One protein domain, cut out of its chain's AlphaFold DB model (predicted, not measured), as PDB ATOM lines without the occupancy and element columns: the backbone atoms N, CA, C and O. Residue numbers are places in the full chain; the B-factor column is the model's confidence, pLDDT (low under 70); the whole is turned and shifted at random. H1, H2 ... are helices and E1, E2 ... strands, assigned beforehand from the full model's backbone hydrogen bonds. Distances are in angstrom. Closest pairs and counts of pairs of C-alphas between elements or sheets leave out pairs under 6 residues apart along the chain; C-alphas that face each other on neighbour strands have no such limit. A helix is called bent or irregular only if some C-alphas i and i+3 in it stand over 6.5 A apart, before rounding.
ATOM      1  N   LEU A  23      55.466-106.449  52.430       91.31
ATOM      2  CA  LEU A  23      56.325-105.894  53.467       91.31
ATOM      3  C   LEU A  23      55.774-106.210  54.859       91.31
ATOM      4  O   LEU A  23      56.550-106.605  55.731       91.31
ATOM      5  N   ASP A  24      54.463-106.074  55.059       91.69
ATOM      6  CA  ASP A  24      53.821-106.433  56.325       91.69
ATOM      7  C   ASP A  24      53.891-107.944  56.570       91.69
ATOM      8  O   ASP A  24      54.214-108.367  57.679       91.69
ATOM      9  N   ASP A  25      53.671-108.768  55.541       90.88
ATOM     10  CA  ASP A  25      53.789-110.224  55.640       90.88
ATOM     11  C   ASP A  25      55.234-110.646  55.937       90.88
ATOM     12  O   ASP A  25      55.466-111.415  56.868       90.88
ATOM     13  N   ALA A  26      56.230-110.094  55.235       88.88
ATOM     14  CA  ALA A  26      57.638-110.364  55.531       88.88
ATOM     15  C   ALA A  26      58.040-109.901  56.941       88.88
ATOM     16  O   ALA A  26      58.774-110.608  57.632       88.88
ATOM     17  N   THR A  27      57.556-108.739  57.386       88.94
ATOM     18  CA  THR A  27      57.805-108.228  58.743       88.94
ATOM     19  C   THR A  27      57.200-109.160  59.783       88.94
ATOM     20  O   THR A  27      57.906-109.609  60.684       88.94
ATOM     21  N   TYR A  28      55.936-109.539  59.604       88.06
ATOM     22  CA  TYR A  28      55.234-110.477  60.470       88.06
ATOM     23  C   TYR A  28      55.945-111.834  60.546       88.06
ATOM     24  O   TYR A  28      56.160-112.364  61.637       88.06
ATOM     25  N   ILE A  29      56.366-112.380  59.399       86.44
ATOM     26  CA  ILE A  29      57.134-113.624  59.350       86.44
ATOM     27  C   ILE A  29      58.447-113.449  60.108       86.44
ATOM     28  O   ILE A  29      58.757-114.288  60.932       86.44
ATOM     29  N   VAL A  30      59.221-112.384  59.893       83.44
ATOM     30  CA  VAL A  30      60.514-112.198  60.578       83.44
ATOM     31  C   VAL A  30      60.358-111.997  62.089       83.44
ATOM     32  O   VAL A  30      61.198-112.477  62.849       83.44
ATOM     33  N   GLU A  31      59.293-111.332  62.538       81.12
ATOM     34  CA  GLU A  31      58.995-111.141  63.962       81.12
ATOM     35  C   GLU A  31      58.616-112.448  64.672       81.12
ATOM     36  O   GLU A  31      58.956-112.637  65.842       81.12
ATOM     37  N   LEU A  32      57.922-113.355  63.977       77.12
ATOM     38  CA  LEU A  32      57.431-114.616  64.542       77.12
ATOM     39  C   LEU A  32      58.323-115.821  64.270       77.12
ATOM     40  O   LEU A  32      58.341-116.782  65.043       77.12
ATOM     41  N   ASN A  33      59.020-115.810  63.143       66.75
ATOM     42  CA  ASN A  33      59.811-116.925  62.685       66.75
ATOM     43  C   ASN A  33      61.131-116.934  63.445       66.75
ATOM     44  O   ASN A  33      61.993-116.059  63.320       66.75
ATOM     45  N   SER A  34      61.325-118.029  64.166       50.91
ATOM     46  CA  SER A  34      62.571-118.390  64.806       50.91
ATOM     47  C   SER A  34      63.747-118.558  63.847       50.91
ATOM     48  O   SER A  34      64.822-118.863  64.320       50.91
ATOM     49  N   THR A  35      63.634-118.303  62.544       48.44
ATOM     50  CA  THR A  35      64.807-118.116  61.674       48.44
ATOM     51  C   THR A  35      65.555-116.824  62.033       48.44
ATOM     52  O   THR A  35      66.784-116.812  62.064       48.44
ATOM     53  N   ALA A  36      64.851-115.759  62.439       46.03
ATOM     54  CA  ALA A  36      65.485-114.619  63.100       46.03
ATOM     55  C   ALA A  36      66.065-115.032  64.461       46.03
ATOM     56  O   ALA A  36      67.124-114.543  64.835       46.03
ATOM     57  N   VAL A  37      65.445-115.987  65.165       48.72
ATOM     58  CA  VAL A  37      65.999-116.589  66.391       48.72
ATOM     59  C   VAL A  37      67.213-117.472  66.092       48.72
ATOM     60  O   VAL A  37      68.167-117.371  66.831       48.72
ATOM     61  N   GLU A  38      67.278-118.258  65.018       52.94
ATOM     62  CA  GLU A  38      68.428-119.089  64.630       52.94
ATOM     63  C   GLU A  38      69.592-118.235  64.133       52.94
ATOM     64  O   GLU A  38      70.753-118.524  64.417       52.94
ATOM     65  N   MET A  39      69.297-117.143  63.430       53.84
ATOM     66  CA  MET A  39      70.306-116.181  63.003       53.84
ATOM     67  C   MET A  39      70.771-115.296  64.165       53.84
ATOM     68  O   MET A  39      71.974-115.071  64.296       53.84
ATOM     69  N   THR A  40      69.870-114.915  65.080       53.81
ATOM     70  CA  THR A  40      70.223-114.325  66.383       53.81
ATOM     71  C   THR A  40      70.976-115.332  67.256       53.81
ATOM     72  O   THR A  40      71.893-114.936  67.951       53.81
ATOM     73  N   LEU A  41      70.691-116.636  67.173       56.91
ATOM     74  CA  LEU A  41      71.413-117.699  67.878       56.91
ATOM     75  C   LEU A  41      72.814-117.884  67.300       56.91
ATOM     76  O   LEU A  41      73.735-118.155  68.061       56.91
ATOM     77  N   LYS A  42      73.025-117.725  65.985       60.53
ATOM     78  CA  LYS A  42      74.374-117.707  65.385       60.53
ATOM     79  C   LYS A  42      75.166-116.483  65.837       60.53
ATOM     80  O   LYS A  42      76.321-116.615  66.229       60.53
ATOM     81  N   ALA A  43      74.527-115.321  65.846       61.44
ATOM     82  CA  ALA A  43      75.048-114.084  66.414       61.44
ATOM     83  C   ALA A  43      75.417-114.231  67.906       61.44
ATOM     84  O   ALA A  43      76.558-113.989  68.297       61.44
ATOM     85  N   ASP A  44      74.494-114.737  68.722       65.50
ATOM     86  CA  ASP A  44      74.706-115.059  70.132       65.50
ATOM     87  C   ASP A  44      75.772-116.144  70.294       65.50
ATOM     88  O   ASP A  44      76.544-116.095  71.241       65.50
ATOM     89  N   THR A  45      75.902-117.093  69.364       72.06
ATOM     90  CA  THR A  45      76.974-118.099  69.385       72.06
ATOM     91  C   THR A  45      78.341-117.447  69.210       72.06
ATOM     92  O   THR A  45      79.281-117.835  69.905       72.06
ATOM     93  N   VAL A  46      78.462-116.442  68.337       71.12
ATOM     94  CA  VAL A  46      79.694-115.655  68.183       71.12
ATOM     95  C   VAL A  46      79.979-114.862  69.458       71.12
ATOM     96  O   VAL A  46      81.067-114.993  70.019       71.12
ATOM     97  N   VAL A  47      78.995-114.119  69.974       73.50
ATOM     98  CA  VAL A  47      79.119-113.328  71.215       73.50
ATOM     99  C   VAL A  47      79.494-114.221  72.404       73.50
ATOM    100  O   VAL A  47      80.466-113.956  73.111       73.50
ATOM    101  N   MET A  48      78.792-115.339  72.593       78.50
ATOM    102  CA  MET A  48      79.088-116.333  73.626       78.50
ATOM    103  C   MET A  48      80.440-117.013  73.406       78.50
ATOM    104  O   MET A  48      81.078-117.407  74.380       78.50
ATOM    105  N   GLY A  49      80.860-117.208  72.155       81.69
ATOM    106  CA  GLY A  49      82.160-117.770  71.800       81.69
ATOM    107  C   GLY A  49      83.298-116.848  72.222       81.69
ATOM    108  O   GLY A  49      84.226-117.295  72.897       81.69
ATOM    109  N   ILE A  50      83.178-115.554  71.916       81.12
ATOM    110  CA  ILE A  50      84.113-114.515  72.360       81.12
ATOM    111  C   ILE A  50      84.116-114.442  73.887       81.12
ATOM    112  O   ILE A  50      85.180-114.549  74.492       81.12
ATOM    113  N   GLN A  51      82.944-114.353  74.524       83.88
ATOM    114  CA  GLN A  51      82.834-114.289  75.984       83.88
ATOM    115  C   GLN A  51      83.506-115.490  76.659       83.88
ATOM    116  O   GLN A  51      84.276-115.310  77.597       83.88
ATOM    117  N   ARG A  52      83.254-116.712  76.171       86.69
ATOM    118  CA  ARG A  52      83.889-117.934  76.690       86.69
ATOM    119  C   ARG A  52      85.395-117.942  76.467       86.69
ATOM    120  O   ARG A  52      86.125-118.411  77.334       86.69
ATOM    121  N   SER A  53      85.854-117.449  75.319       86.88
ATOM    122  CA  SER A  53      87.282-117.329  75.038       86.88
ATOM    123  C   SER A  53      87.941-116.371  76.028       86.88
ATOM    124  O   SER A  53      88.883-116.766  76.709       86.88
ATOM    125  N   VAL A  54      87.411-115.156  76.184       86.94
ATOM    126  CA  VAL A  54      87.960-114.158  77.113       86.94
ATOM    127  C   VAL A  54      87.906-114.664  78.555       86.94
ATOM    128  O   VAL A  54      88.905-114.565  79.258       86.94
ATOM    129  N   ALA A  55      86.794-115.275  78.978       87.25
ATOM    130  CA  ALA A  55      86.658-115.859  80.313       87.25
ATOM    131  C   ALA A  55      87.760-116.884  80.613       87.25
ATOM    132  O   ALA A  55      88.399-116.800  81.655       87.25
ATOM    133  N   ARG A  56      88.043-117.794  79.673       91.06
ATOM    134  CA  ARG A  56      89.110-118.790  79.832       91.06
ATOM    135  C   ARG A  56      90.492-118.147  79.970       91.06
ATOM    136  O   ARG A  56      91.261-118.542  80.832       91.06
ATOM    137  N   HIS A  57      90.795-117.137  79.156       89.75
ATOM    138  CA  HIS A  57      92.080-116.435  79.257       89.75
ATOM    139  C   HIS A  57      92.201-115.652  80.572       89.75
ATOM    140  O   HIS A  57      93.290-115.548  81.122       89.75
ATOM    141  N   LEU A  58      91.094-115.111  81.093       90.06
ATOM    142  CA  LEU A  58      91.070-114.484  82.414       90.06
ATOM    143  C   LEU A  58      91.336-115.510  83.523       90.06
ATOM    144  O   LEU A  58      92.156-115.241  84.398       90.06
ATOM    145  N   GLU A  59      90.724-116.692  83.452       90.69
ATOM    146  CA  GLU A  59      90.990-117.798  84.383       90.69
ATOM    147  C   GLU A  59      92.472-118.205  84.369       90.69
ATOM    148  O   GLU A  59      93.090-118.298  85.432       90.69
ATOM    149  N   ASP A  60      93.078-118.336  83.185       90.31
ATOM    150  CA  ASP A  60      94.511-118.633  83.028       90.31
ATOM    151  C   ASP A  60      95.419-117.552  83.654       90.31
ATOM    152  O   ASP A  60      96.561-117.821  84.039       90.31
ATOM    153  N   LEU A  61      94.918-116.318  83.789       89.31
ATOM    154  CA  LEU A  61      95.611-115.193  84.422       89.31
ATOM    155  C   LEU A  61      95.353-115.075  85.935       89.31
ATOM    156  O   LEU A  61      95.922-114.179  86.568       89.31
ATOM    157  N   GLY A  62      94.554-115.974  86.519       90.44
ATOM    158  CA  GLY A  62      94.155-115.938  87.929       90.44
ATOM    159  C   GLY A  62      93.014-114.958  88.217       90.44
ATOM    160  O   GLY A  62      92.932-114.410  89.319       90.44
ATOM    161  N   ALA A  63      92.172-114.697  87.216       93.44
ATOM    162  CA  ALA A  63      90.994-113.854  87.328       93.44
ATOM    163  C   ALA A  63      89.697-114.651  87.159       93.44
ATOM    164  O   ALA A  63      89.639-115.669  86.479       93.44
ATOM    165  N   THR A  64      88.619-114.149  87.749       93.50
ATOM    166  CA  THR A  64      87.263-114.685  87.612       93.50
ATOM    167  C   THR A  64      86.299-113.568  87.237       93.50
ATOM    168  O   THR A  64      86.492-112.407  87.599       93.50
ATOM    169  N   ILE A  65      85.244-113.900  86.497       94.06
ATOM    170  CA  ILE A  65      84.188-112.938  86.168       94.06
ATOM    171  C   ILE A  65      83.220-112.876  87.356       94.06
ATOM    172  O   ILE A  65      82.459-113.815  87.583       94.06
ATOM    173  N   ALA A  66      83.260-111.775  88.108       93.31
ATOM    174  CA  ALA A  66      82.446-111.574  89.306       93.31
ATOM    175  C   ALA A  66      80.978-111.265  88.963       93.31
ATOM    176  O   ALA A  66      80.069-111.775  89.617       93.31
ATOM    177  N   ASP A  67      80.750-110.482  87.904       93.31
ATOM    178  CA  ASP A  67      79.422-110.173  87.371       93.31
ATOM    179  C   ASP A  67      79.370-110.486  85.864       93.31
ATOM    180  O   ASP A  67      79.761-109.656  85.038       93.31
ATOM    181  N   PRO A  68      78.881-111.678  85.468       89.06
ATOM    182  CA  PRO A  68      78.782-112.065  84.061       89.06
ATOM    183  C   PRO A  68      77.863-111.166  83.231       89.06
ATOM    184  O   PRO A  68      78.093-110.997  82.032       89.06
ATOM    185  N   GLY A  69      76.820-110.602  83.849       88.06
ATOM    186  CA  GLY A  69      75.862-109.733  83.176       88.06
ATOM    187  C   GLY A  69      76.503-108.400  82.828       88.06
ATOM    188  O   GLY A  69      76.486-107.992  81.666       88.06
ATOM    189  N   ARG A  70      77.137-107.764  83.816       91.19
ATOM    190  CA  ARG A  70      77.867-106.515  83.608       91.19
ATOM    191  C   ARG A  70      79.103-106.705  82.744       91.19
ATOM    192  O   ARG A  70      79.331-105.879  81.873       91.19
ATOM    193  N   PHE A  71      79.844-107.802  82.896       91.00
ATOM    194  CA  PHE A  71      80.973-108.119  82.019       91.00
ATOM    195  C   PHE A  71      80.540-108.184  80.556       91.00
ATOM    196  O   PHE A  71      81.164-107.558  79.706       91.00
ATOM    197  N   ARG A  72      79.428-108.868  80.258       86.88
ATOM    198  CA  ARG A  72      78.863-108.913  78.903       86.88
ATOM    199  C   ARG A  72      78.466-107.521  78.405       86.88
ATOM    200  O   ARG A  72      78.770-107.190  77.262       86.88
ATOM    201  N   THR A  73      77.818-106.715  79.245       88.69
ATOM    202  CA  THR A  73      77.436-105.335  78.902       88.69
ATOM    203  C   THR A  73      78.657-104.462  78.630       88.69
ATOM    204  O   THR A  73      78.664-103.710  77.665       88.69
ATOM    205  N   GLU A  74      79.720-104.570  79.420       90.50
ATOM    206  CA  GLU A  74      80.937-103.800  79.178       90.50
ATOM    207  C   GLU A  74      81.696-104.299  77.940       90.50
ATOM    208  O   GLU A  74      82.263-103.499  77.192       90.50
ATOM    209  N   LEU A  75      81.685-105.608  77.689       86.88
ATOM    210  CA  LEU A  75      82.402-106.213  76.570       86.88
ATOM    211  C   LEU A  75      81.737-105.920  75.221       86.88
ATOM    212  O   LEU A  75      82.431-105.641  74.248       86.88
ATOM    213  N   PHE A  76      80.406-105.974  75.164       84.25
ATOM    214  CA  PHE A  76      79.657-105.894  73.907       84.25
ATOM    215  C   PHE A  76      78.734-104.678  73.802       84.25
ATOM    216  O   PHE A  76      78.284-104.361  72.703       84.25
ATOM    217  N   GLY A  77      78.450-103.974  74.898       85.88
ATOM    218  CA  GLY A  77      77.545-102.828  74.898       85.88
ATOM    219  C   GLY A  77      76.163-103.181  74.350       85.88
ATOM    220  O   GLY A  77      75.532-104.146  74.781       85.88
ATOM    221  N   ASP A  78      75.718-102.394  73.373       83.06
ATOM    222  CA  ASP A  78      74.448-102.532  72.658       83.06
ATOM    223  C   ASP A  78      74.513-103.488  71.454       83.06
ATOM    224  O   ASP A  78      73.520-103.655  70.742       83.06
ATOM    225  N   LEU A  79      75.660-104.133  71.212       79.38
ATOM    226  CA  LEU A  79      75.860-105.006  70.059       79.38
ATOM    227  C   LEU A  79      74.776-106.081  69.909       79.38
ATOM    228  O   LEU A  79      74.304-106.235  68.786       79.38
ATOM    229  N   PRO A  80      74.344-106.819  70.954       76.38
ATOM    230  CA  PRO A  80      73.314-107.844  70.776       76.38
ATOM    231  C   PRO A  80      71.999-107.274  70.228       76.38
ATOM    232  O   PRO A  80      71.353-107.892  69.381       76.38
ATOM    233  N   ASP A  81      71.617-106.074  70.670       78.19
ATOM    234  CA  ASP A  81      70.385-105.420  70.232       78.19
ATOM    235  C   ASP A  81      70.525-104.845  68.821       78.19
ATOM    236  O   ASP A  81      69.621-105.010  67.998       78.19
ATOM    237  N   ARG A  82      71.681-104.247  68.506       79.38
ATOM    238  CA  ARG A  82      72.009-103.797  67.146       79.38
ATOM    239  C   ARG A  82      72.022-104.954  66.156       79.38
ATOM    240  O   ARG A  82      71.345-104.887  65.137       79.38
ATOM    241  N   LEU A  83      72.710-106.039  66.499       78.12
ATOM    242  CA  LEU A  83      72.822-107.248  65.692       78.12
ATOM    243  C   LEU A  83      71.444-107.860  65.429       78.12
ATOM    244  O   LEU A  83      71.149-108.215  64.290       78.12
ATOM    245  N   ARG A  84      70.559-107.895  66.435       76.88
ATOM    246  CA  ARG A  84      69.158-108.308  66.259       76.88
ATOM    247  C   ARG A  84      68.406-107.380  65.300       76.88
ATOM    248  O   ARG A  84      67.732-107.861  64.393       76.88
ATOM    249  N   ALA A  85      68.533-106.066  65.469       81.69
ATOM    250  CA  ALA A  85      67.831-105.084  64.646       81.69
ATOM    251  C   ALA A  85      68.310-105.077  63.182       81.69
ATOM    252  O   ALA A  85      67.491-105.059  62.261       81.69
ATOM    253  N   ASP A  86      69.622-105.103  62.949       83.62
ATOM    254  CA  ASP A  86      70.224-105.099  61.613       83.62
ATOM    255  C   ASP A  86      69.983-106.415  60.875       83.62
ATOM    256  O   ASP A  86      69.575-106.396  59.709       83.62
ATOM    257  N   THR A  87      70.137-107.549  61.564       80.25
ATOM    258  CA  THR A  87      69.830-108.872  60.999       80.25
ATOM    259  C   THR A  87      68.340-109.000  60.698       80.25
ATOM    260  O   THR A  87      67.982-109.485  59.630       80.25
ATOM    261  N   GLY A  88      67.461-108.498  61.574       82.38
ATOM    262  CA  GLY A  88      66.016-108.461  61.331       82.38
ATOM    263  C   GLY A  88      65.660-107.639  60.090       82.38
ATOM    264  O   GLY A  88      64.955-108.119  59.206       82.38
ATOM    265  N   ARG A  89      66.233-106.437  59.942       86.75
ATOM    266  CA  ARG A  89      66.054-105.618  58.729       86.75
ATOM    267  C   ARG A  89      66.577-106.309  57.471       86.75
ATOM    268  O   ARG A  89      65.952-106.205  56.416       86.75
ATOM    269  N   ALA A  90      67.726-106.978  57.556       86.81
ATOM    270  CA  ALA A  90      68.278-107.741  56.441       86.81
ATOM    271  C   ALA A  90      67.379-108.928  56.073       86.81
ATOM    272  O   ALA A  90      67.148-109.157  54.889       86.81
ATOM    273  N   ALA A  91      66.813-109.613  57.069       85.94
ATOM    274  CA  ALA A  91      65.869-110.701  56.867       85.94
ATOM    275  C   ALA A  91      64.590-110.217  56.179       85.94
ATOM    276  O   ALA A  91      64.216-110.794  55.167       85.94
ATOM    277  N   ILE A  92      63.976-109.114  56.623       89.31
ATOM    278  CA  ILE A  92      62.769-108.567  55.971       89.31
ATOM    279  C   ILE A  92      63.043-108.286  54.490       89.31
ATOM    280  O   ILE A  92      62.292-108.723  53.620       89.31
ATOM    281  N   ARG A  93      64.168-107.626  54.182       89.69
ATOM    282  CA  ARG A  93      64.575-107.377  52.791       89.69
ATOM    283  C   ARG A  93      64.808-108.667  52.009       89.69
ATOM    284  O   ARG A  93      64.460-108.716  50.836       89.69
ATOM    285  N   ALA A  94      65.393-109.685  52.639       89.81
ATOM    286  CA  ALA A  94      65.622-110.983  52.017       89.81
ATOM    287  C   ALA A  94      64.299-111.659  51.645       89.81
ATOM    288  O   ALA A  94      64.148-112.108  50.514       89.81
ATOM    289  N   TYR A  95      63.327-111.675  52.559       90.31
ATOM    290  CA  TYR A  95      62.011-112.263  52.312       90.31
ATOM    291  C   TYR A  95      61.292-111.562  51.153       90.31
ATOM    292  O   TYR A  95      60.861-112.230  50.220       90.31
ATOM    293  N   VAL A  96      61.267-110.224  51.145       93.56
ATOM    294  CA  VAL A  96      60.665-109.438  50.051       93.56
ATOM    295  C   VAL A  96      61.399-109.625  48.713       93.56
ATOM    296  O   VAL A  96      60.789-109.517  47.655       93.56
ATOM    297  N   ALA A  97      62.710-109.879  48.731       93.12
ATOM    298  CA  ALA A  97      63.496-110.063  47.511       93.12
ATOM    299  C   ALA A  97      63.402-111.480  46.922       93.12
ATOM    300  O   ALA A  97      63.612-111.652  45.722       93.12
ATOM    301  N   VAL A  98      63.164-112.489  47.763       92.06
ATOM    302  CA  VAL A  98      63.254-113.909  47.389       92.06
ATOM    303  C   VAL A  98      61.887-114.529  47.119       92.06
ATOM    304  O   VAL A  98      61.795-115.415  46.269       92.06
ATOM    305  N   PHE A  99      60.850-114.064  47.814       91.44
ATOM    306  CA  PHE A  99      59.491-114.570  47.679       91.44
ATOM    307  C   PHE A  99      58.599-113.557  46.970       91.44
ATOM    308  O   PHE A  99      58.724-112.347  47.175       91.44
ATOM    309  N   ASP A 100      57.672-114.052  46.156       93.62
ATOM    310  CA  ASP A 100      56.594-113.214  45.642       93.62
ATOM    311  C   ASP A 100      55.510-112.943  46.707       93.62
ATOM    312  O   ASP A 100      55.535-113.472  47.821       93.62
ATOM    313  N   ALA A 101      54.559-112.065  46.378       92.38
ATOM    314  CA  ALA A 101      53.502-111.656  47.301       92.38
ATOM    315  C   ALA A 101      52.604-112.826  47.745       92.38
ATOM    316  O   ALA A 101      52.192-112.873  48.904       92.38
ATOM    317  N   ASP A 102      52.327-113.780  46.853       91.12
ATOM    318  CA  ASP A 102      51.455-114.921  47.141       91.12
ATOM    319  C   ASP A 102      52.193-115.972  47.988       91.12
ATOM    320  O   ASP A 102      51.613-116.610  48.867       91.12
ATOM    321  N   GLU A 103      53.490-116.169  47.748       91.56
ATOM    322  CA  GLU A 103      54.389-116.955  48.593       91.56
ATOM    323  C   GLU A 103      54.479-116.370  50.009       91.56
ATOM    324  O   GLU A 103      54.280-117.105  50.978       91.56
ATOM    325  N   LEU A 104      54.703-115.058  50.146       91.44
ATOM    326  CA  LEU A 104      54.755-114.389  51.452       91.44
ATOM    327  C   LEU A 104      53.424-114.464  52.191       91.44
ATOM    328  O   LEU A 104      53.418-114.820  53.369       91.44
ATOM    329  N   GLY A 105      52.309-114.214  51.503       90.62
ATOM    330  CA  GLY A 105      50.976-114.333  52.086       90.62
ATOM    331  C   GLY A 105      50.714-115.742  52.620       90.62
ATOM    332  O   GLY A 105      50.286-115.900  53.760       90.62
ATOM    333  N   ARG A 106      51.070-116.785  51.855       90.00
ATOM    334  CA  ARG A 106      50.934-118.185  52.300       90.00
ATOM    335  C   ARG A 106      51.772-118.499  53.535       90.00
ATOM    336  O   ARG A 106      51.268-119.128  54.465       90.00
ATOM    337  N   ILE A 107      53.033-118.064  53.560       88.56
ATOM    338  CA  ILE A 107      53.899-118.267  54.728       88.56
ATOM    339  C   ILE A 107      53.307-117.516  55.930       88.56
ATOM    340  O   ILE A 107      53.146-118.096  57.001       88.56
ATOM    341  N   ALA A 108      52.922-116.250  55.769       90.06
ATOM    342  CA  ALA A 108      52.368-115.442  56.849       90.06
ATOM    343  C   ALA A 108      51.048-116.017  57.390       90.06
ATOM    344  O   ALA A 108      50.866-116.100  58.605       90.06
ATOM    345  N   ASP A 109      50.158-116.488  56.519       90.69
ATOM    346  CA  ASP A 109      48.906-117.138  56.906       90.69
ATOM    347  C   ASP A 109      49.139-118.430  57.686       90.69
ATOM    348  O   ASP A 109      48.446-118.686  58.675       90.69
ATOM    349  N   TYR A 110      50.173-119.192  57.327       88.44
ATOM    350  CA  TYR A 110      50.597-120.343  58.111       88.44
ATOM    351  C   TYR A 110      51.012-119.942  59.539       88.44
ATOM    352  O   TYR A 110      50.528-120.522  60.515       88.44
ATOM    353  N   TYR A 111      51.815-118.882  59.694       86.00
ATOM    354  CA  TYR A 111      52.178-118.340  61.015       86.00
ATOM    355  C   TYR A 111      50.978-117.765  61.795       86.00
ATOM    356  O   TYR A 111      51.007-117.715  63.027       86.00
ATOM    357  N   ARG A 112      49.893-117.382  61.107       88.69
ATOM    358  CA  ARG A 112      48.632-116.914  61.717       88.69
ATOM    359  C   ARG A 112      47.725-118.049  62.193       88.69
ATOM    360  O   ARG A 112      46.733-117.770  62.881       88.69
ATOM    361  N   THR A 113      48.024-119.309  61.884       89.25
ATOM    362  CA  THR A 113      47.206-120.439  62.351       89.25
ATOM    363  C   THR A 113      47.143-120.489  63.891       89.25
ATOM    364  O   THR A 113      48.105-120.112  64.573       89.25
ATOM    365  N   PRO A 114      45.997-120.869  64.492       89.19
ATOM    366  CA  PRO A 114      45.861-120.983  65.949       89.19
ATOM    367  C   PRO A 114      46.901-121.904  66.596       89.19
ATOM    368  O   PRO A 114      47.366-121.633  67.705       89.19
ATOM    369  N   GLU A 115      47.269-122.971  65.899       86.75
ATOM    370  CA  GLU A 115      48.237-123.975  66.323       86.75
ATOM    371  C   GLU A 115      49.628-123.350  66.444       86.75
ATOM    372  O   GLU A 115      50.237-123.395  67.516       86.75
ATOM    373  N   ILE A 116      50.094-122.673  65.390       85.06
ATOM    374  CA  ILE A 116      51.407-122.022  65.381       85.06
ATOM    375  C   ILE A 116      51.461-120.874  66.383       85.06
ATOM    376  O   ILE A 116      52.418-120.770  67.152       85.06
ATOM    377  N   ARG A 117      50.402-120.063  66.480       84.69
ATOM    378  CA  ARG A 117      50.338-118.999  67.494       84.69
ATOM    379  C   ARG A 117      50.390-119.539  68.918       84.69
ATOM    380  O   ARG A 117      50.996-118.905  69.778       84.69
ATOM    381  N   SER A 118      49.798-120.705  69.166       85.31
ATOM    382  CA  SER A 118      49.845-121.363  70.475       85.31
ATOM    383  C   SER A 118      51.253-121.875  70.805       85.31
ATOM    384  O   SER A 118      51.694-121.730  71.944       85.31
ATOM    385  N   LEU A 119      51.988-122.406  69.820       83.69
ATOM    386  CA  LEU A 119      53.393-122.802  69.985       83.69
ATOM    387  C   LEU A 119      54.297-121.596  70.275       83.69
ATOM    388  O   LEU A 119      55.071-121.629  71.233       83.69
ATOM    389  N   ILE A 120      54.136-120.505  69.522       80.56
ATOM    390  CA  ILE A 120      54.877-119.254  69.740       80.56
ATOM    391  C   ILE A 120      54.570-118.679  71.129       80.56
ATOM    392  O   ILE A 120      55.489-118.317  71.861       80.56
ATOM    393  N   ALA A 121      53.297-118.645  71.537       80.38
ATOM    394  CA  ALA A 121      52.894-118.168  72.862       80.38
ATOM    395  C   ALA A 121      53.459-119.032  74.004       80.38
ATOM    396  O   ALA A 121      53.709-118.524  75.096       80.38
ATOM    397  N   ALA A 122      53.694-120.322  73.751       78.94
ATOM    398  CA  ALA A 122      54.360-121.234  74.677       78.94
ATOM    399  C   ALA A 122      55.899-121.112  74.664       78.94
ATOM    400  O   ALA A 122      56.571-121.837  75.400       78.94
ATOM    401  N   GLY A 123      56.471-120.221  73.844       73.25
ATOM    402  CA  GLY A 123      57.918-120.048  73.694       73.25
ATOM    403  C   GLY A 123      58.602-121.208  72.965       73.25
ATOM    404  O   GLY A 123      59.815-121.382  73.088       73.25
ATOM    405  N   ILE A 124      57.840-122.028  72.237       73.81
ATOM    406  CA  ILE A 124      58.369-123.157  71.475       73.81
ATOM    407  C   ILE A 124      58.825-122.628  70.108       73.81
ATOM    408  O   ILE A 124      58.007-122.070  69.376       73.81
ATOM    409  N   PRO A 125      60.110-122.789  69.738       68.44
ATOM    410  CA  PRO A 125      60.590-122.357  68.433       68.44
ATOM    411  C   PRO A 125      59.924-123.180  67.328       68.44
ATOM    412  O   PRO A 125      59.811-124.403  67.439       68.44
ATOM    413  N   ILE A 126      59.521-122.509  66.251       71.81
ATOM    414  CA  ILE A 126      58.946-123.164  65.077       71.81
ATOM    415  C   ILE A 126      60.093-123.785  64.287       71.81
ATOM    416  O   ILE A 126      60.920-123.088  63.697       71.81
ATOM    417  N   ARG A 127      60.179-125.111  64.345       65.62
ATOM    418  CA  ARG A 127      61.180-125.893  63.624       65.62
ATOM    419  C   ARG A 127      60.631-126.334  62.265       65.62
ATOM    420  O   ARG A 127      59.411-126.446  62.141       65.62
ATOM    421  N   PRO A 128      61.493-126.635  61.277       63.72
ATOM    422  CA  PRO A 128      61.050-127.107  59.965       63.72
ATOM    423  C   PRO A 128      60.118-128.327  60.016       63.72
ATOM    424  O   PRO A 128      59.187-128.409  59.230       63.72
ATOM    425  N   ASP A 129      60.297-129.229  60.986       64.50
ATOM    426  CA  ASP A 129      59.452-130.416  61.189       64.50
ATOM    427  C   ASP A 129      58.052-130.113  61.746       64.50
ATOM    428  O   ASP A 129      57.188-130.988  61.755       64.50
ATOM    429  N   LEU A 130      57.827-128.887  62.223       68.25
ATOM    430  CA  LEU A 130      56.527-128.405  62.686       68.25
ATOM    431  C   LEU A 130      55.799-127.575  61.630       68.25
ATOM    432  O   LEU A 130      54.673-127.170  61.899       68.25
ATOM    433  N   LEU A 131      56.433-127.303  60.486       72.88
ATOM    434  CA  LEU A 131      55.832-126.581  59.372       72.88
ATOM    435  C   LEU A 131      54.932-127.509  58.546       72.88
ATOM    436  O   LEU A 131      55.152-128.717  58.478       72.88
ATOM    437  N   ASP A 132      53.927-126.933  57.888       82.75
ATOM    438  CA  ASP A 132      53.240-127.616  56.792       82.75
ATOM    439  C   ASP A 132      54.250-127.957  55.685       82.75
ATOM    440  O   ASP A 132      55.160-127.168  55.427       82.75
ATOM    441  N   GLU A 133      54.109-129.127  55.055       81.94
ATOM    442  CA  GLU A 133      55.094-129.662  54.104       81.94
ATOM    443  C   GLU A 133      55.360-128.692  52.941       81.94
ATOM    444  O   GLU A 133      56.518-128.495  52.560       81.94
ATOM    445  N   ASP A 134      54.326-128.000  52.449       83.94
ATOM    446  CA  ASP A 134      54.463-127.044  51.349       83.94
ATOM    447  C   ASP A 134      55.217-125.781  51.797       83.94
ATOM    448  O   ASP A 134      56.067-125.257  51.071       83.94
ATOM    449  N   VAL A 135      54.950-125.292  53.014       82.81
ATOM    450  CA  VAL A 135      55.645-124.129  53.598       82.81
ATOM    451  C   VAL A 135      57.095-124.476  53.940       82.81
ATOM    452  O   VAL A 135      57.997-123.674  53.679       82.81
ATOM    453  N   ALA A 136      57.334-125.671  54.481       80.69
ATOM    454  CA  ALA A 136      58.664-126.185  54.788       80.69
ATOM    455  C   ALA A 136      59.516-126.262  53.519       80.69
ATOM    456  O   ALA A 136      60.596-125.673  53.457       80.69
ATOM    457  N   GLN A 137      58.996-126.909  52.473       82.88
ATOM    458  CA  GLN A 137      59.696-127.067  51.203       82.88
ATOM    459  C   GLN A 137      59.959-125.718  50.524       82.88
ATOM    460  O   GLN A 137      61.042-125.495  49.970       82.88
ATOM    461  N   LEU A 138      59.001-124.790  50.598       84.94
ATOM    462  CA  LEU A 138      59.165-123.436  50.079       84.94
ATOM    463  C   LEU A 138      60.318-122.707  50.786       84.94
ATOM    464  O   LEU A 138      61.218-122.202  50.113       84.94
ATOM    465  N   LEU A 139      60.351-122.704  52.121       83.25
ATOM    466  CA  LEU A 139      61.425-122.066  52.891       83.25
ATOM    467  C   LEU A 139      62.785-122.745  52.670       83.25
ATOM    468  O   LEU A 139      63.781-122.053  52.459       83.25
ATOM    469  N   GLU A 140      62.841-124.078  52.660       81.56
ATOM    470  CA  GLU A 140      64.081-124.835  52.450       81.56
ATOM    471  C   GLU A 140      64.679-124.591  51.061       81.56
ATOM    472  O   GLU A 140      65.883-124.353  50.933       81.56
ATOM    473  N   SER A 141      63.843-124.578  50.017       84.06
ATOM    474  CA  SER A 141      64.296-124.344  48.640       84.06
ATOM    475  C   SER A 141      64.886-122.944  48.435       84.06
ATOM    476  O   SER A 141      65.769-122.760  47.594       84.06
ATOM    477  N   ARG A 142      64.433-121.964  49.226       85.19
ATOM    478  CA  ARG A 142      64.847-120.555  49.159       85.19
ATOM    479  C   ARG A 142      65.882-120.163  50.210       85.19
ATOM    480  O   ARG A 142      66.451-119.073  50.126       85.19
ATOM    481  N   ALA A 143      66.189-121.039  51.166       82.62
ATOM    482  CA  ALA A 143      67.145-120.769  52.236       82.62
ATOM    483  C   ALA A 143      68.525-120.289  51.735       82.62
ATOM    484  O   ALA A 143      69.042-119.315  52.291       82.62
ATOM    485  N   PRO A 144      69.127-120.865  50.670       82.31
ATOM    486  CA  PRO A 144      70.395-120.362  50.140       82.31
ATOM    487  C   PRO A 144      70.308-118.918  49.635       82.31
ATOM    488  O   PRO A 144      71.260-118.155  49.794       82.31
ATOM    489  N   ASP A 145      69.176-118.531  49.045       86.31
ATOM    490  CA  ASP A 145      68.967-117.177  48.536       86.31
ATOM    491  C   ASP A 145      68.725-116.189  49.676       86.31
ATOM    492  O   ASP A 145      69.340-115.125  49.684       86.31
ATOM    493  N   LEU A 146      67.950-116.570  50.697       84.31
ATOM    494  CA  LEU A 146      67.800-115.774  51.920       84.31
ATOM    495  C   LEU A 146      69.161-115.498  52.581       84.31
ATOM    496  O   LEU A 146      69.457-114.362  52.962       84.31
ATOM    497  N   MET A 147      70.035-116.507  52.654       82.50
ATOM    498  CA  MET A 147      71.366-116.366  53.254       82.50
ATOM    499  C   MET A 147      72.272-115.372  52.516       82.50
ATOM    500  O   MET A 147      73.077-114.715  53.174       82.50
ATOM    501  N   LYS A 148      72.129-115.198  51.193       85.19
ATOM    502  CA  LYS A 148      72.912-114.202  50.428       85.19
ATOM    503  C   LYS A 148      72.670-112.772  50.910       85.19
ATOM    504  O   LYS A 148      73.570-111.944  50.823       85.19
ATOM    505  N   TYR A 149      71.470-112.487  51.413       83.12
ATOM    506  CA  TYR A 149      71.103-111.165  51.918       83.12
ATOM    507  C   TYR A 149      71.409-110.996  53.404       83.12
ATOM    508  O   TYR A 149      71.755-109.895  53.833       83.12
ATOM    509  N   ILE A 150      71.274-112.064  54.193       81.88
ATOM    510  CA  ILE A 150      71.370-111.962  55.652       81.88
ATOM    511  C   ILE A 150      72.805-112.155  56.156       81.88
ATOM    512  O   ILE A 150      73.216-111.453  57.080       81.88
ATOM    513  N   ALA A 151      73.599-113.040  55.537       82.50
ATOM    514  CA  ALA A 151      74.980-113.287  55.961       82.50
ATOM    515  C   ALA A 151      75.854-112.017  55.989       82.50
ATOM    516  O   ALA A 151      76.496-111.799  57.017       82.50
ATOM    517  N   PRO A 152      75.831-111.131  54.970       84.62
ATOM    518  CA  PRO A 152      76.650-109.919  54.993       84.62
ATOM    519  C   PRO A 152      76.334-108.998  56.175       84.62
ATOM    520  O   PRO A 152      77.244-108.438  56.774       84.62
ATOM    521  N   ALA A 153      75.057-108.878  56.559       82.06
ATOM    522  CA  ALA A 153      74.659-108.056  57.700       82.06
ATOM    523  C   ALA A 153      75.182-108.624  59.030       82.06
ATOM    524  O   ALA A 153      75.588-107.864  59.908       82.06
ATOM    525  N   ILE A 154      75.203-109.953  59.177       78.25
ATOM    526  CA  ILE A 154      75.790-110.614  60.351       78.25
ATOM    527  C   ILE A 154      77.307-110.400  60.366       78.25
ATOM    528  O   ILE A 154      77.857-110.012  61.395       78.25
ATOM    529  N   GLU A 155      77.979-110.632  59.236       82.44
ATOM    530  CA  GLU A 155      79.432-110.481  59.104       82.44
ATOM    531  C   GLU A 155      79.892-109.051  59.405       82.44
ATOM    532  O   GLU A 155      80.840-108.870  60.164       82.44
ATOM    533  N   GLU A 156      79.194-108.042  58.880       84.62
ATOM    534  CA  GLU A 156      79.497-106.630  59.124       84.62
ATOM    535  C   GLU A 156      79.363-106.267  60.608       84.62
ATOM    536  O   GLU A 156      80.284-105.693  61.190       84.62
ATOM    537  N   ASN A 157      78.264-106.668  61.256       77.81
ATOM    538  CA  ASN A 157      78.060-106.396  62.680       77.81
ATOM    539  C   ASN A 157      79.090-107.113  63.565       77.81
ATOM    540  O   ASN A 157      79.579-106.538  64.538       77.81
ATOM    541  N   VAL A 158      79.440-108.361  63.238       77.56
ATOM    542  CA  VAL A 158      80.486-109.104  63.956       77.56
ATOM    543  C   VAL A 158      81.854-108.460  63.739       77.56
ATOM    544  O   VAL A 158      82.615-108.315  64.694       77.56
ATOM    545  N   ALA A 159      82.179-108.039  62.518       82.12
ATOM    546  CA  ALA A 159      83.433-107.353  62.234       82.12
ATOM    547  C   ALA A 159      83.532-106.023  62.997       82.12
ATOM    548  O   ALA A 159      84.562-105.745  63.612       82.12
ATOM    549  N   GLU A 160      82.455-105.235  63.033       80.81
ATOM    550  CA  GLU A 160      82.396-103.989  63.799       80.81
ATOM    551  C   GLU A 160      82.562-104.244  65.305       80.81
ATOM    552  O   GLU A 160      83.316-103.539  65.979       80.81
ATOM    553  N   ALA A 161      81.910-105.280  65.836       76.81
ATOM    554  CA  ALA A 161      82.073-105.702  67.222       76.81
ATOM    555  C   ALA A 161      83.522-106.051  67.560       76.81
ATOM    556  O   ALA A 161      84.062-105.583  68.562       76.81
ATOM    557  N   MET A 162      84.157-106.857  66.707       78.81
ATOM    558  CA  MET A 162      85.544-107.271  66.884       78.81
ATOM    559  C   MET A 162      86.507-106.087  66.780       78.81
ATOM    560  O   MET A 162      87.465-106.024  67.541       78.81
ATOM    561  N   ALA A 163      86.230-105.111  65.911       82.62
ATOM    562  CA  ALA A 163      87.032-103.894  65.802       82.62
ATOM    563  C   ALA A 163      86.962-103.008  67.062       82.62
ATOM    564  O   ALA A 163      87.916-102.296  67.367       82.62
ATOM    565  N   ARG A 164      85.852-103.053  67.810       79.38
ATOM    566  CA  ARG A 164      85.684-102.326  69.085       79.38
ATOM    567  C   ARG A 164      86.328-103.038  70.278       79.38
ATOM    568  O   ARG A 164      86.537-102.423  71.323       79.38
ATOM    569  N   LEU A 165      86.633-104.323  70.134       82.75
ATOM    570  CA  LEU A 165      87.265-105.172  71.142       82.75
ATOM    571  C   LEU A 165      88.785-104.935  71.165       82.75
ATOM    572  O   LEU A 165      89.579-105.775  70.749       82.75
ATOM    573  N   THR A 166      89.193-103.756  71.635       87.00
ATOM    574  CA  THR A 166      90.610-103.376  71.740       87.00
ATOM    575  C   THR A 166      91.253-103.873  73.035       87.00
ATOM    576  O   THR A 166      90.564-104.172  74.019       87.00
ATOM    577  N   MET A 167      92.591-103.918  73.062       88.81
ATOM    578  CA  MET A 167      93.338-104.233  74.284       88.81
ATOM    579  C   MET A 167      93.080-103.193  75.381       88.81
ATOM    580  O   MET A 167      92.844-103.582  76.523       88.81
TER     581      MET A 167
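AT A GLANCE: This is residues 23 to 167 of the 199 residues of an uncharacterized protein of Jannaschia aquimarina (UniProt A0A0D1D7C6). Three long helical rods, H2, H4 and H7b, run up and down in a loose, elongated bundle, H4 side by side with H7b. At one end H1, H5 and H7a gather, with H6 beyond H5; at the other, residues 57 to 62 stick out, and E1 and H3 fold back. The printed part has 145 residues, with seven named helices and one named strand in the order H1 H2 E1 H3 H4 H5 H6 H7, mostly helix; radius of gyration of the C-alphas 18.0 A, spans 57 by 30 by 22 A.

HOW THE PARTS SIT: H7, residues 133 to 164, was assigned as one helix by its hydrogen bonds but is bent, C-alphas 141 and 144 being 7.4 A apart. Its arms H7a, residues 133 to 141, and H7b, residues 144 to 164, stand at a steep tilt of 58 degrees. H7b touches H4, residues 79 to 98, opposite ways at a shallow tilt of 21 degrees; their closest C-alphas, of Ala 94 and Leu 146, are 5.3 A apart. H2, residues 34 to 60, touches H4 with residues 36 to 47 alone, closest at C-alphas 40 and 84, 6.1 A. H1, residues 23 to 32, touches H5, residues 101 to 111, closest at C-alphas 25 and 108, 5.5 A. H6, residues 114 to 121, touches no helix. H3, residues 68 to 76, is close but not clearly touching to H2, closest at C-alphas 51 and 72, 7.3 A. E1, residues 63 to 65, pairs with no named strand. Every O i to N i+4 pair is within hydrogen-bond range in H1 to H6 and H7a, and 14 of 17 in H7b.

IN THESE COORDINATES: H1 begins at C-alpha 23 (56.325, -105.894, 53.467). H2 measures 36.8 A, H4 27.4 A and H7b 30.3 A, ending at C-alpha 164 (85.684, -102.326, 69.085).

THE WHOLE: The two C-alphas farthest apart, of Gly 62 and Asp 102, are 59.1 A apart. The printed part has no cut; the link H6 to H7 is long. Residues 33 to 44, 125 and 127 to 130 have pLDDT under 70.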